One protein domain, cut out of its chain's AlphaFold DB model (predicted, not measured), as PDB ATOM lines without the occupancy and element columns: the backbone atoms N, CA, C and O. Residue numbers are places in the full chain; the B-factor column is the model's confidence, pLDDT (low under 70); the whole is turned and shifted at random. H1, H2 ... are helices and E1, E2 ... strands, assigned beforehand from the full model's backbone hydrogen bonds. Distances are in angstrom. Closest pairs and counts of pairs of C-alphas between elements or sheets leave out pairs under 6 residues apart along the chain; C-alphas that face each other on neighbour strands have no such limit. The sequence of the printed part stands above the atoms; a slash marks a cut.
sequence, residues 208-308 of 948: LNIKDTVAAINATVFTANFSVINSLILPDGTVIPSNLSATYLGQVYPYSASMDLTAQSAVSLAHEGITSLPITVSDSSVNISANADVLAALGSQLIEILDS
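What this domain is: This is residues 208 to 308 of the 948 residues of an uncharacterized protein of Methylovulum psychrotolerans (UniProt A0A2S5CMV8). Two small three-stranded sheets, E1 E2 E3 and E4 E5 E6, make the two halves of a rounded body, and the helix H2 packs on both of them. H1 only grazes the first sheet, H2 and H3 are over one face of the second, H4 packs on H2, and the long unnamed stretch of residues 242 to 258 joins the halves. The printed part has 101 residues with four named helices and six named strands, in the order E1 H1 E2 E3 E4 H2 E5 H3 H4 E6. The first sheet, of order E1 E2 E3, is mixed and the second, of order E4 E5 E6, is all parallel; the class is mixed, helices and strands. The whole is compact, with a radius of gyration of the C-alphas of 12.8 A and spans of 32 by 32 by 24 A.

How they stand to each other: E1, residues 208 to 211, is the parallel neighbour of E2, residues 229 to 233, at 17 degrees, with N 233 and O 210 within hydrogen-bond range at 2.8 A. E2 and E3, residues 239 to 241, form an antiparallel hairpin at 163 degrees, with N 232 and O 240 within range at 2.9 A. H1, residues 214 to 219, is only just on this sheet, with 5 pairs of C-alphas within 10 A, and only grazes it with its residues 214 to 217. E4, residues 259 to 261, is the parallel neighbour of E5, residues 279 to 283, at 29 degrees, with N 261 and O 280 at 2.8 A. E5 is also the parallel neighbour of E6, residues 302 to 307, at 15 degrees, with N 306 and O 281 at 2.7 A. H2, residues 263 to 271, is on both sheets; its closest C-alphas to E3 are those of Ser 265 and Ile 240, 5.6 A apart, and to E5 those of Ala 263 and Val 281, 5.9 A apart. Its height over the sheet E4 E5 E6 is 9.9 A; it lies over E5 and only just over E4, with 3 C-alphas there, and runs along the strands, at 2 degrees to E5 on the local plane. H3, residues 285 to 290, is on the same face as H2, two layers, helices on one face of a sheet; it stands up from the sheet at 48 degrees. H2 and H3 only just touch, with 3 pairs of C-alphas within 8 A, the closest being Ala 263 and Ile 288 at 5.4 A, at a shallow tilt of 29 degrees, the same way. H4, residues 292 to 297, touches H2, the closest C-alphas being those of Val 267 and Val 294, 6.3 A apart; the tilt of 35.4 degrees is only just steep, the same way. H3 and H4 meet only through their link. E1 H1 E2, E4 H2 E5 and E5 H3 H4 E6 are strand-helix-strand units, parallel neighbour strands with helices between them along the chain, each with a right-handed crossover. In H1, H2, H3 and H4 every O i to N i+4 pair is within hydrogen-bond range.

Where its parts are: E1 begins at C-alpha 208 at (17.282, 13.802, -25.769). E2 is 10.9 A long, and H2 runs 12.5 A from C-alpha 263 at (19.680, 3.269, -43.414). E5 is 12.7 A long. E6 is 14.0 A long and ends at C-alpha 307 at (15.744, -5.952, -41.412).

The domain as a whole: The two C-alphas farthest apart are those of Asp 236 and Gln 251, at 35.3 A. The printed part has no cut, and the link from E3 to E4, 17 residues, is long. The mean pLDDT of the printed part is 76.5; residues 221 to 228 and 244 to 257 are under 70.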
ATOM      1  N   LEU A 208      16.413  12.624 -25.752       74.75
ATOM      2  CA  LEU A 208      17.282  13.802 -25.769       74.75
ATOM      3  C   LEU A 208      17.784  14.112 -27.183       74.75
ATOM      4  O   LEU A 208      18.180  13.211 -27.921       74.75
ATOM      5  N   ASN A 209      17.839  15.395 -27.539       80.75
ATOM      6  CA  ASN A 209      18.536  15.863 -28.736       80.75
ATOM      7  C   ASN A 209      19.949  16.328 -28.371       80.75
ATOM      8  O   ASN A 209      20.110  17.215 -27.529       80.75
ATOM      9  N   ILE A 210      20.967  15.800 -29.043       82.75
ATOM     10  CA  ILE A 210      22.338  16.302 -28.901       82.75
ATOM     11  C   ILE A 210      22.546  17.393 -29.942       82.75
ATOM     12  O   ILE A 210      22.402  17.136 -31.132       82.75
ATOM     13  N   LYS A 211      22.883  18.608 -29.508       85.00
ATOM     14  CA  LYS A 211      23.225  19.720 -30.394       85.00
ATOM     15  C   LYS A 211      24.678  20.127 -30.181       85.00
ATOM     16  O   LYS A 211      24.972  20.862 -29.241       85.00
ATOM     17  N   ASP A 212      25.575  19.644 -31.037       84.25
ATOM     18  CA  ASP A 212      27.019  19.846 -30.884       84.25
ATOM     19  C   ASP A 212      27.769  19.754 -32.226       84.25
ATOM     20  O   ASP A 212      27.207  19.364 -33.248       84.25
ATOM     21  N   THR A 213      29.046  20.133 -32.235       85.00
ATOM     22  CA  THR A 213      29.947  19.991 -33.385       85.00
ATOM     23  C   THR A 213      30.354  18.529 -33.603       85.00
ATOM     24  O   THR A 213      30.519  17.775 -32.646       85.00
ATOM     25  N   VAL A 214      30.630  18.144 -34.855       82.38
ATOM     26  CA  VAL A 214      31.151  16.806 -35.210       82.38
ATOM     27  C   VAL A 214      32.403  16.448 -34.399       82.38
ATOM     28  O   VAL A 214      32.519  15.337 -33.888       82.38
ATOM     29  N   ALA A 215      33.328  17.399 -34.224       82.62
ATOM     30  CA  ALA A 215      34.553  17.185 -33.454       82.62
ATOM     31  C   ALA A 215      34.270  16.867 -31.976       82.62
ATOM     32  O   ALA A 215      34.920  15.994 -31.407       82.62
ATOM     33  N   ALA A 216      33.290  17.539 -31.364       81.12
ATOM     34  CA  ALA A 216      32.894  17.283 -29.982       81.12
ATOM     35  C   ALA A 216      32.183  15.931 -29.831       81.12
ATOM     36  O   ALA A 216      32.489  15.185 -28.902       81.12
ATOM     37  N   ILE A 217      31.307  15.568 -30.774       81.38
ATOM     38  CA  ILE A 217      30.655  14.250 -30.799       81.38
ATOM     39  C   ILE A 217      31.713  13.143 -30.934       81.38
ATOM     40  O   ILE A 217      31.718  12.192 -30.155       81.38
ATOM     41  N   ASN A 218      32.679  13.290 -31.844       83.06
ATOM     42  CA  ASN A 218      33.749  12.306 -32.034       83.06
ATOM     43  C   ASN A 218      34.732  12.214 -30.858       83.06
ATOM     44  O   ASN A 218      35.238  11.132 -30.571       83.06
ATOM     45  N   ALA A 219      34.999  13.325 -30.168       79.50
ATOM     46  CA  ALA A 219      35.862  13.352 -28.987       79.50
ATOM     47  C   ALA A 219      35.191  12.760 -27.732       79.50
ATOM     48  O   ALA A 219      35.866  12.504 -26.734       79.50
ATOM     49  N   THR A 220      33.875  12.555 -27.770       74.69
ATOM     50  CA  THR A 220      33.097  12.050 -26.642       74.69
ATOM     51  C   THR A 220      33.200  10.523 -26.565       74.69
ATOM     52  O   THR A 220      32.875   9.816 -27.516       74.69
ATOM     53  N   VAL A 221      33.645   9.994 -25.417       63.66
ATOM     54  CA  VAL A 221      33.667   8.546 -25.152       63.66
ATOM     55  C   VAL A 221      32.303   8.132 -24.620       63.66
ATOM     56  O   VAL A 221      31.995   8.323 -23.446       63.66
ATOM     57  N   PHE A 222      31.472   7.568 -25.486       65.94
ATOM     58  CA  PHE A 222      30.138   7.144 -25.098       65.94
ATOM     59  C   PHE A 222      30.172   5.784 -24.389       65.94
ATOM     60  O   PHE A 222      30.426   4.744 -24.995       65.94
ATOM     61  N   THR A 223      29.905   5.786 -23.084       55.94
ATOM     62  CA  THR A 223      29.830   4.577 -22.257       55.94
ATOM     63  C   THR A 223      28.367   4.176 -22.050       55.94
ATOM     64  O   THR A 223      27.685   4.769 -21.224       55.94
ATOM     65  N   ALA A 224      27.894   3.197 -22.831       55.19
ATOM     66  CA  ALA A 224      26.644   2.437 -22.674       55.19
ATOM     67  C   ALA A 224      25.408   3.203 -22.130       55.19
ATOM     68  O   ALA A 224      25.084   3.070 -20.953       55.19
ATOM     69  N   ASN A 225      24.708   3.963 -22.990       60.66
ATOM     70  CA  ASN A 225      23.255   4.239 -22.899       60.66
ATOM     71  C   ASN A 225      22.787   5.107 -24.087       60.66
ATOM     72  O   ASN A 225      22.683   6.330 -23.983       60.66
ATOM     73  N   PHE A 226      22.532   4.495 -25.245       63.44
ATOM     74  CA  PHE A 226      22.210   5.234 -26.480       63.44
ATOM     75  C   PHE A 226      20.717   5.231 -26.830       63.44
ATOM     76  O   PHE A 226      20.272   6.067 -27.614       63.44
ATOM     77  N   SER A 227      19.924   4.372 -26.182       59.81
ATOM     78  CA  SER A 227      18.476   4.206 -26.393       59.81
ATOM     79  C   SER A 227      17.616   5.419 -26.004       59.81
ATOM     80  O   SER A 227      16.390   5.339 -26.005       59.81
ATOM     81  N   VAL A 228      18.238   6.533 -25.612       66.19
ATOM     82  CA  VAL A 228      17.569   7.787 -25.240       66.19
ATOM     83  C   VAL A 228      17.912   8.941 -26.182       66.19
ATOM     84  O   VAL A 228      17.407  10.042 -25.983       66.19
ATOM     85  N   ILE A 229      18.749   8.730 -27.207       75.06
ATOM     86  CA  ILE A 229      19.044   9.760 -28.214       75.06
ATOM     87  C   ILE A 229      17.890   9.812 -29.217       75.06
ATOM     88  O   ILE A 229      17.613   8.840 -29.912       75.06
ATOM     89  N   ASN A 230      17.235  10.963 -29.323       76.94
ATOM     90  CA  ASN A 230      16.189  11.230 -30.311       76.94
ATOM     91  C   ASN A 230      16.772  11.672 -31.661       76.94
ATOM     92  O   ASN A 230      16.342  11.241 -32.724       76.94
ATOM     93  N   SER A 231      17.736  12.595 -31.625       80.81
ATOM     94  CA  SER A 231      18.427  13.076 -32.820       80.81
ATOM     95  C   SER A 231      19.747  13.758 -32.471       80.81
ATOM     96  O   SER A 231      19.914  14.297 -31.371       80.81
ATOM     97  N   LEU A 232      20.672  13.756 -33.426       83.69
ATOM     98  CA  LEU A 232      21.859  14.607 -33.428       83.69
ATOM     99  C   LEU A 232      21.575  15.822 -34.308       83.69
ATOM    100  O   LEU A 232      21.026  15.682 -35.397       83.69
ATOM    101  N   ILE A 233      21.936  17.009 -33.841       84.19
ATOM    102  CA  ILE A 233      21.694  18.271 -34.531       84.19
ATOM    103  C   ILE A 233      23.016  19.016 -34.624       84.19
ATOM    104  O   ILE A 233      23.560  19.478 -33.620       84.19
ATOM    105  N   LEU A 234      23.529  19.150 -35.834       82.19
ATOM    106  CA  LEU A 234      24.796  19.816 -36.085       82.19
ATOM    107  C   LEU A 234      24.616  21.347 -36.143       82.19
ATOM    108  O   LEU A 234      23.493  21.852 -36.274       82.19
ATOM    109  N   PRO A 235      25.701  22.135 -36.007       78.94
ATOM    110  CA  PRO A 235      25.621  23.597 -35.966       78.94
ATOM    111  C   PRO A 235      25.101  24.232 -37.261       78.94
ATOM    112  O   PRO A 235      24.572  25.342 -37.225       78.94
ATOM    113  N   ASP A 236      25.250  23.536 -38.386       77.88
ATOM    114  CA  ASP A 236      24.733  23.910 -39.705       77.88
ATOM    115  C   ASP A 236      23.221  23.646 -39.862       77.88
ATOM    116  O   ASP A 236      22.620  24.062 -40.852       77.88
ATOM    117  N   GLY A 237      22.593  23.017 -38.863       78.19
ATOM    118  CA  GLY A 237      21.179  22.665 -38.855       78.19
ATOM    119  C   GLY A 237      20.877  21.257 -39.363       78.19
ATOM    120  O   GLY A 237      19.704  20.884 -39.375       78.19
ATOM    121  N   THR A 238      21.889  20.470 -39.743       81.25
ATOM    122  CA  THR A 238      21.716  19.073 -40.153       81.25
ATOM    123  C   THR A 238      21.178  18.248 -38.984       81.25
ATOM    124  O   THR A 238      21.716  18.301 -37.877       81.25
ATOM    125  N   VAL A 239      20.093  17.504 -39.216       84.88
ATOM    126  CA  VAL A 239      19.434  16.663 -38.207       84.88
ATOM    127  C   VAL A 239      19.568  15.201 -38.611       84.88
ATOM    128  O   VAL A 239      19.079  14.811 -39.667       84.88
ATOM    129  N   ILE A 240      20.181  14.393 -37.749       84.50
ATOM    130  CA  ILE A 240      20.277  12.938 -37.890       84.50
ATOM    131  C   ILE A 240      19.325  12.312 -36.861       84.50
ATOM    132  O   ILE A 240      19.663  12.264 -35.673       84.50
ATOM    133  N   PRO A 241      18.114  11.890 -37.265       82.19
ATOM    134  CA  PRO A 241      17.143  11.301 -36.350       82.19
ATOM    135  C   PRO A 241      17.475   9.836 -36.045       82.19
ATOM    136  O   PRO A 241      17.921   9.103 -36.936       82.19
ATOM    137  N   SER A 242      17.210   9.409 -34.805       79.50
ATOM    138  CA  SER A 242      17.161   7.987 -34.456       79.50
ATOM    139  C   SER A 242      15.864   7.341 -34.946       79.50
ATOM    140  O   SER A 242      14.869   8.022 -35.198       79.50
ATOM    141  N   ASN A 243      15.878   6.018 -35.095       71.81
ATOM    142  CA  ASN A 243      14.720   5.215 -35.491       71.81
ATOM    143  C   ASN A 243      13.888   4.725 -34.285       71.81
ATOM    144  O   ASN A 243      13.091   3.797 -34.383       71.81
ATOM    145  N   LEU A 244      14.068   5.336 -33.111       66.44
ATOM    146  CA  LEU A 244      13.349   4.947 -31.901       66.44
ATOM    147  C   LEU A 244      11.901   5.457 -31.944       66.44
ATOM    148  O   LEU A 244      11.652   6.663 -31.930       66.44
ATOM    149  N   SER A 245      10.923   4.545 -31.924       55.12
ATOM    150  CA  SER A 245       9.516   4.905 -31.705       55.12
ATOM    151  C   SER A 245       9.151   4.840 -30.216       55.12
ATOM    152  O   SER A 245       9.561   3.936 -29.486       55.12
ATOM    153  N   ALA A 246       8.315   5.775 -29.748       46.59
ATOM    154  CA  ALA A 246       7.866   5.833 -28.351       46.59
ATOM    155  C   ALA A 246       7.099   4.571 -27.886       46.59
ATOM    156  O   ALA A 246       6.948   4.346 -26.687       46.59
ATOM    157  N   THR A 247       6.621   3.742 -28.820       43.12
ATOM    158  CA  THR A 247       5.867   2.504 -28.560       43.12
ATOM    159  C   THR A 247       6.780   1.305 -28.265       43.12
ATOM    160  O   THR A 247       6.348   0.362 -27.605       43.12
ATOM    161  N   TYR A 248       8.048   1.345 -28.693       45.00
ATOM    162  CA  TYR A 248       8.986   0.215 -28.606       45.00
ATOM    163  C   TYR A 248       9.637   0.046 -27.221       45.00
ATOM    164  O   TYR A 248      10.041  -1.045 -26.828       45.00
ATOM    165  N   LEU A 249       9.653   1.105 -26.410       46.88
ATOM    166  CA  LEU A 249      10.341   1.158 -25.111       46.88
ATOM    167  C   LEU A 249       9.717   0.280 -24.005       46.88
ATOM    168  O   LEU A 249      10.255   0.215 -22.901       46.88
ATOM    169  N   GLY A 250       8.601  -0.406 -24.278       43.66
ATOM    170  CA  GLY A 250       7.986  -1.361 -23.352       43.66
ATOM    171  C   GLY A 250       8.711  -2.712 -23.251       43.66
ATOM    172  O   GLY A 250       8.501  -3.423 -22.271       43.66
ATOM    173  N   GLN A 251       9.556  -3.060 -24.230       42.47
ATOM    174  CA  GLN A 251      10.321  -4.323 -24.269       42.47
ATOM    175  C   GLN A 251      11.835  -4.132 -24.468       42.47
ATOM    176  O   GLN A 251      12.584  -5.106 -24.476       42.47
ATOM    177  N   VAL A 252      12.310  -2.890 -24.580       40.44
ATOM    178  CA  VAL A 252      13.739  -2.588 -24.720       40.44
ATOM    179  C   VAL A 252      14.416  -2.714 -23.356       40.44
ATOM    180  O   VAL A 252      14.139  -1.952 -22.426       40.44
ATOM    181  N   TYR A 253      15.318  -3.689 -23.228       41.28
ATOM    182  CA  TYR A 253      16.254  -3.750 -22.110       41.28
ATOM    183  C   TYR A 253      17.021  -2.417 -22.050       41.28
ATOM    184  O   TYR A 253      17.567  -2.007 -23.071       41.28
ATOM    185  N   PRO A 254      17.093  -1.731 -20.895       44.38
ATOM    186  CA  PRO A 254      17.659  -0.380 -20.771       44.38
ATOM    187  C   PRO A 254      19.198  -0.326 -20.891       44.38
ATOM    188  O   PRO A 254      19.845   0.433 -20.181       44.38
ATOM    189  N   TYR A 255      19.787  -1.153 -21.756       47.72
ATOM    190  CA  TYR A 255      21.225  -1.331 -21.930       47.72
ATOM    191  C   TYR A 255      21.605  -1.642 -23.391       47.72
ATOM    192  O   TYR A 255      22.498  -2.458 -23.622       47.72
ATOM    193  N   SER A 256      20.953  -1.032 -24.392       53.31
ATOM    194  CA  SER A 256      21.487  -1.108 -25.761       53.31
ATOM    195  C   SER A 256      22.694  -0.169 -25.909       53.31
ATOM    196  O   SER A 256      22.673   1.010 -25.533       53.31
ATOM    197  N   ALA A 257      23.798  -0.729 -26.403       62.88
ATOM    198  CA  ALA A 257      25.086  -0.055 -26.540       62.88
ATOM    199  C   ALA A 257      25.252   0.660 -27.897       62.88
ATOM    200  O   ALA A 257      26.381   0.964 -28.266       62.88
ATOM    201  N   SER A 258      24.160   0.929 -28.624       74.06
ATOM    202  CA  SER A 258      24.162   1.537 -29.962       74.06
ATOM    203  C   SER A 258      22.964   2.462 -30.207       74.06
ATOM    204  O   SER A 258      21.917   2.338 -29.570       74.06
ATOM    205  N   MET A 259      23.131   3.423 -31.121       80.00
ATOM    206  CA  MET A 259      22.056   4.293 -31.610       80.00
ATOM    207  C   MET A 259      21.311   3.609 -32.761       80.00
ATOM    208  O   MET A 259      21.930   3.299 -33.779       80.00
ATOM    209  N   ASP A 260      19.997   3.421 -32.623       79.12
ATOM    210  CA  ASP A 260      19.150   2.890 -33.696       79.12
ATOM    211  C   ASP A 260      18.901   3.958 -34.764       79.12
ATOM    212  O   ASP A 260      18.397   5.040 -34.458       79.12
ATOM    213  N   LEU A 261      19.235   3.665 -36.017       85.25
ATOM    214  CA  LEU A 261      19.107   4.561 -37.168       85.25
ATOM    215  C   LEU A 261      18.358   3.877 -38.314       85.25
ATOM    216  O   LEU A 261      18.413   2.662 -38.459       85.25
ATOM    217  N   THR A 262      17.711   4.667 -39.170       87.50
ATOM    218  CA  THR A 262      17.336   4.200 -40.518       87.50
ATOM    219  C   THR A 262      18.592   4.102 -41.386       87.50
ATOM    220  O   THR A 262      19.608   4.744 -41.082       87.50
ATOM    221  N   ALA A 263      18.541   3.367 -42.499       86.81
ATOM    222  CA  ALA A 263      19.680   3.269 -43.414       86.81
ATOM    223  C   ALA A 263      20.097   4.662 -43.924       86.81
ATOM    224  O   ALA A 263      21.278   5.005 -43.936       86.81
ATOM    225  N   GLN A 264      19.122   5.524 -44.232       87.75
ATOM    226  CA  GLN A 264      19.370   6.896 -44.679       87.75
ATOM    227  C   GLN A 264      19.968   7.794 -43.580       87.75
ATOM    228  O   GLN A 264      20.840   8.627 -43.863       87.75
ATOM    229  N   SER A 265      19.529   7.640 -42.325       87.50
ATOM    230  CA  SER A 265      20.121   8.359 -41.189       87.50
ATOM    231  C   SER A 265      21.573   7.936 -40.958       87.50
ATOM    232  O   SER A 265      22.414   8.793 -40.699       87.50
ATOM    233  N   ALA A 266      21.889   6.646 -41.102       86.94
ATOM    234  CA  ALA A 266      23.256   6.139 -40.990       86.94
ATOM    235  C   ALA A 266      24.170   6.678 -42.103       86.94
ATOM    236  O   ALA A 266      25.293   7.089 -41.821       86.94
ATOM    237  N   VAL A 267      23.674   6.776 -43.343       85.62
ATOM    238  CA  VAL A 267      24.405   7.437 -44.444       85.62
ATOM    239  C   VAL A 267      24.664   8.906 -44.142       85.62
ATOM    240  O   VAL A 267      25.773   9.396 -44.349       85.62
ATOM    241  N   SER A 268      23.654   9.608 -43.627       86.50
ATOM    242  CA  SER A 268      23.794  11.017 -43.252       86.50
ATOM    243  C   SER A 268      24.851  11.179 -42.154       86.50
ATOM    244  O   SER A 268      25.711  12.044 -42.251       86.50
ATOM    245  N   LEU A 269      24.862  10.286 -41.161       86.81
ATOM    246  CA  LEU A 269      25.875  10.250 -40.105       86.81
ATOM    247  C   LEU A 269      27.290   9.997 -40.648       86.81
ATOM    248  O   LEU A 269      28.233  10.678 -40.237       86.81
ATOM    249  N   ALA A 270      27.428   9.062 -41.592       85.19
ATOM    250  CA  ALA A 270      28.690   8.754 -42.261       85.19
ATOM    251  C   ALA A 270      29.235   9.964 -43.037       85.19
ATOM    252  O   ALA A 270      30.420  10.283 -42.948       85.19
ATOM    253  N   HIS A 271      28.362  10.651 -43.780       86.38
ATOM    254  CA  HIS A 271      28.718  11.816 -44.590       86.38
ATOM    255  C   HIS A 271      29.215  12.988 -43.736       86.38
ATOM    256  O   HIS A 271      30.186  13.646 -44.101       86.38
ATOM    257  N   GLU A 272      28.613  13.185 -42.562       85.44
ATOM    258  CA  GLU A 272      29.037  14.198 -41.590       85.44
ATOM    259  C   GLU A 272      30.326  13.816 -40.832       85.44
ATOM    260  O   GLU A 272      30.832  14.597 -40.026       85.44
ATOM    261  N   GLY A 273      30.897  12.629 -41.081       83.19
ATOM    262  CA  GLY A 273      32.183  12.205 -40.522       83.19
ATOM    263  C   GLY A 273      32.137  11.852 -39.035       83.19
ATOM    264  O   GLY A 273      33.149  11.975 -38.337       83.19
ATOM    265  N   ILE A 274      30.978  11.438 -38.521       83.38
ATOM    266  CA  ILE A 274      30.829  10.994 -37.132       83.38
ATOM    267  C   ILE A 274      31.229   9.517 -37.048       83.38
ATOM    268  O   ILE A 274      30.565   8.669 -37.629       83.38
ATOM    269  N   THR A 275      32.297   9.195 -36.316       82.12
ATOM    270  CA  THR A 275      32.915   7.853 -36.291       82.12
ATOM    271  C   THR A 275      32.929   7.199 -34.910       82.12
ATOM    272  O   THR A 275      33.289   6.032 -34.788       82.12
ATOM    273  N   SER A 276      32.604   7.939 -33.846       78.88
ATOM    274  CA  SER A 276      32.685   7.447 -32.458       78.88
ATOM    275  C   SER A 276      31.429   6.718 -31.975       78.88
ATOM    276  O   SER A 276      31.466   6.075 -30.925       78.88
ATOM    277  N   LEU A 277      30.316   6.832 -32.706       79.69
ATOM    278  CA  LEU A 277      29.014   6.331 -32.274       79.69
ATOM    279  C   LEU A 277      28.769   4.909 -32.783       79.69
ATOM    280  O   LEU A 277      28.623   4.760 -33.994       79.69
ATOM    281  N   PRO A 278      28.665   3.889 -31.912       81.44
ATOM    282  CA  PRO A 278      28.156   2.585 -32.318       81.44
ATOM    283  C   PRO A 278      26.702   2.721 -32.777       81.44
ATOM    284  O   PRO A 278      25.876   3.304 -32.068       81.44
ATOM    285  N   ILE A 279      26.381   2.186 -33.952       84.06
ATOM    286  CA  ILE A 279      25.036   2.263 -34.524       84.06
ATOM    287  C   ILE A 279      24.454   0.879 -34.791       84.06
ATOM    288  O   ILE A 279      25.172  -0.058 -35.147       84.06
ATOM    289  N   THR A 280      23.138   0.792 -34.654       84.50
ATOM    290  CA  THR A 280      22.319  -0.296 -35.179       84.50
ATOM    291  C   THR A 280      21.436   0.294 -36.272       84.50
ATOM    292  O   THR A 280      20.878   1.376 -36.101       84.50
ATOM    293  N   VAL A 281      21.344  -0.359 -37.426       85.81
ATOM    294  CA  VAL A 281      20.519   0.121 -38.543       85.81
ATOM    295  C   VAL A 281      19.265  -0.723 -38.626       85.81
ATOM    296  O   VAL A 281      19.371  -1.888 -38.961       85.81
ATOM    297  N   SER A 282      18.096  -0.151 -38.357       84.94
ATOM    298  CA  SER A 282      16.804  -0.817 -38.538       84.94
ATOM    299  C   SER A 282      16.044  -0.145 -39.676       84.94
ATOM    300  O   SER A 282      15.774   1.056 -39.600       84.94
ATOM    301  N   ASP A 283      15.761  -0.865 -40.760       85.31
ATOM    302  CA  ASP A 283      15.044  -0.332 -41.930       85.31
ATOM    303  C   ASP A 283      14.469  -1.475 -42.792       85.31
ATOM    304  O   ASP A 283      14.619  -2.651 -42.469       85.31
ATOM    305  N   SER A 284      13.766  -1.144 -43.874       84.75
ATOM    306  CA  SER A 284      13.328  -2.119 -44.887       84.75
ATOM    307  C   SER A 284      14.504  -2.640 -45.707       84.75
ATOM    308  O   SER A 284      15.477  -1.913 -45.962       84.75
ATOM    309  N   SER A 285      14.369  -3.859 -46.217       84.31
ATOM    310  CA  SER A 285      15.398  -4.532 -47.003       84.31
ATOM    311  C   SER A 285      15.817  -3.715 -48.236       84.31
ATOM    312  O   SER A 285      17.001  -3.617 -48.579       84.31
ATOM    313  N   VAL A 286      14.867  -2.999 -48.855       85.94
ATOM    314  CA  VAL A 286      15.109  -2.071 -49.977       85.94
ATOM    315  C   VAL A 286      16.019  -0.904 -49.582       85.94
ATOM    316  O   VAL A 286      16.962  -0.579 -50.309       85.94
ATOM    317  N   ASN A 287      15.758  -0.270 -48.439       85.81
ATOM    318  CA  ASN A 287      16.517   0.897 -47.989       85.81
ATOM    319  C   ASN A 287      17.920   0.512 -47.516       85.81
ATOM    320  O   ASN A 287      18.877   1.246 -47.778       85.81
ATOM    321  N   ILE A 288      18.058  -0.644 -46.863       87.06
ATOM    322  CA  ILE A 288      19.362  -1.192 -46.475       87.06
ATOM    323  C   ILE A 288      20.173  -1.504 -47.737       87.06
ATOM    324  O   ILE A 288      21.305  -1.038 -47.863       87.06
ATOM    325  N   SER A 289      19.576  -2.205 -48.708       87.62
ATOM    326  CA  SER A 289      20.220  -2.562 -49.982       87.62
ATOM    327  C   SER A 289      20.701  -1.335 -50.762       87.62
ATOM    328  O   SER A 289      21.830  -1.305 -51.245       87.62
ATOM    329  N   ALA A 290      19.876  -0.284 -50.841       87.88
ATOM    330  CA  ALA A 290      20.219   0.952 -51.548       87.88
ATOM    331  C   ALA A 290      21.431   1.689 -50.948       87.88
ATOM    332  O   ALA A 290      22.077   2.471 -51.643       87.88
ATOM    333  N   ASN A 291      21.742   1.438 -49.674       89.19
ATOM    334  CA  ASN A 291      22.804   2.113 -48.930       89.19
ATOM    335  C   ASN A 291      23.915   1.154 -48.463       89.19
ATOM    336  O   ASN A 291      24.800   1.567 -47.711       89.19
ATOM    337  N   ALA A 292      23.896  -0.105 -48.906       86.06
ATOM    338  CA  ALA A 292      24.715  -1.184 -48.358       86.06
ATOM    339  C   ALA A 292      26.224  -0.887 -48.392       86.06
ATOM    340  O   ALA A 292      26.916  -1.160 -47.414       86.06
ATOM    341  N   ASP A 293      26.731  -0.269 -49.463       85.00
ATOM    342  CA  ASP A 293      28.155   0.080 -49.592       85.00
ATOM    343  C   ASP A 293      28.597   1.108 -48.541       85.00
ATOM    344  O   ASP A 293      29.678   1.000 -47.959       85.00
ATOM    345  N   VAL A 294      27.746   2.102 -48.265       86.75
ATOM    346  CA  VAL A 294      28.022   3.118 -47.241       86.75
ATOM    347  C   VAL A 294      27.946   2.492 -45.856       86.75
ATOM    348  O   VAL A 294      28.814   2.751 -45.029       86.75
ATOM    349  N   LEU A 295      26.957   1.624 -45.619       88.38
ATOM    350  CA  LEU A 295      26.829   0.885 -44.362       88.38
ATOM    351  C   LEU A 295      28.039  -0.027 -44.112       88.38
ATOM    352  O   LEU A 295      28.563  -0.053 -43.005       88.38
ATOM    353  N   ALA A 296      28.540  -0.712 -45.141       85.19
ATOM    354  CA  ALA A 296      29.750  -1.524 -45.050       85.19
ATOM    355  C   ALA A 296      30.991  -0.685 -44.716       85.19
ATOM    356  O   ALA A 296      31.828  -1.103 -43.912       85.19
ATOM    357  N   ALA A 297      31.096   0.523 -45.279       86.31
ATOM    358  CA  ALA A 297      32.205   1.438 -45.017       86.31
ATOM    359  C   ALA A 297      32.252   1.955 -43.565       86.31
ATOM    360  O   ALA A 297      33.310   2.399 -43.117       86.31
ATOM    361  N   LEU A 298      31.150   1.855 -42.811       86.56
ATOM    362  CA  LEU A 298      31.117   2.172 -41.376       86.56
ATOM    363  C   LEU A 298      31.938   1.179 -40.534       86.56
ATOM    364  O   LEU A 298      32.367   1.504 -39.424       86.56
ATOM    365  N   GLY A 299      32.198  -0.029 -41.044       84.38
ATOM    366  CA  GLY A 299      33.066  -1.013 -40.400       84.38
ATOM    367  C   GLY A 299      32.652  -1.329 -38.960       84.38
ATOM    368  O   GLY A 299      31.515  -1.710 -38.693       84.38
ATOM    369  N   SER A 300      33.570  -1.164 -38.000       81.19
ATOM    370  CA  SER A 300      33.309  -1.448 -36.578       81.19
ATOM    371  C   SER A 300      32.273  -0.527 -35.931       81.19
ATOM    372  O   SER A 300      31.819  -0.820 -34.827       81.19
ATOM    373  N   GLN A 301      31.934   0.585 -36.585       86.12
ATOM    374  CA  GLN A 301      30.895   1.496 -36.126       86.12
ATOM    375  C   GLN A 301      29.497   0.877 -36.270       86.12
ATOM    376  O   GLN A 301      28.628   1.126 -35.436       86.12
ATOM    377  N   LEU A 302      29.297   0.035 -37.289       87.12
ATOM    378  CA  LEU A 302      28.070  -0.723 -37.482       87.12
ATOM    379  C   LEU A 302      28.095  -1.978 -36.597       87.12
ATOM    380  O   LEU A 302      28.888  -2.912 -36.787       87.12
ATOM    381  N   ILE A 303      27.240  -1.978 -35.582       82.88
ATOM    382  CA  ILE A 303      27.129  -3.076 -34.622       82.88
ATOM    383  C   ILE A 303      26.195  -4.148 -35.158       82.88
ATOM    384  O   ILE A 303      26.567  -5.321 -35.143       82.88
ATOM    385  N   GLU A 304      25.033  -3.727 -35.651       83.38
ATOM    386  CA  GLU A 304      23.950  -4.606 -36.073       83.38
ATOM    387  C   GLU A 304      23.100  -3.942 -37.175       83.38
ATOM    388  O   GLU A 304      22.990  -2.717 -37.236       83.38
ATOM    389  N   ILE A 305      22.502  -4.744 -38.048       82.75
ATOM    390  CA  ILE A 305      21.469  -4.366 -39.013       82.75
ATOM    391  C   ILE A 305      20.227  -5.188 -38.670       82.75
ATOM    392  O   ILE A 305      20.317  -6.405 -38.599       82.75
ATOM    393  N   LEU A 306      19.084  -4.540 -38.499       80.12
ATOM    394  CA  LEU A 306      17.775  -5.135 -38.289       80.12
ATOM    395  C   LEU A 306      16.930  -4.925 -39.550       80.12
ATOM    396  O   LEU A 306      16.510  -3.806 -39.844       80.12
ATOM    397  N   ASP A 307      16.700  -5.989 -40.309       78.62
ATOM    398  CA  ASP A 307      15.744  -5.952 -41.412       78.62
ATOM    399  C   ASP A 307      14.319  -6.040 -40.854       78.62
ATOM    400  O   ASP A 307      13.998  -6.927 -40.055       78.62
ATOM    401  N   SER A 308      13.490  -5.071 -41.235       74.44
ATOM    402  CA  SER A 308      12.103  -4.936 -40.775       74.44
ATOM    403  C   SER A 308      11.093  -5.697 -41.633       74.44
ATOM    404  O   SER A 308       9.921  -5.792 -41.255       74.44
TER     405      SER A 308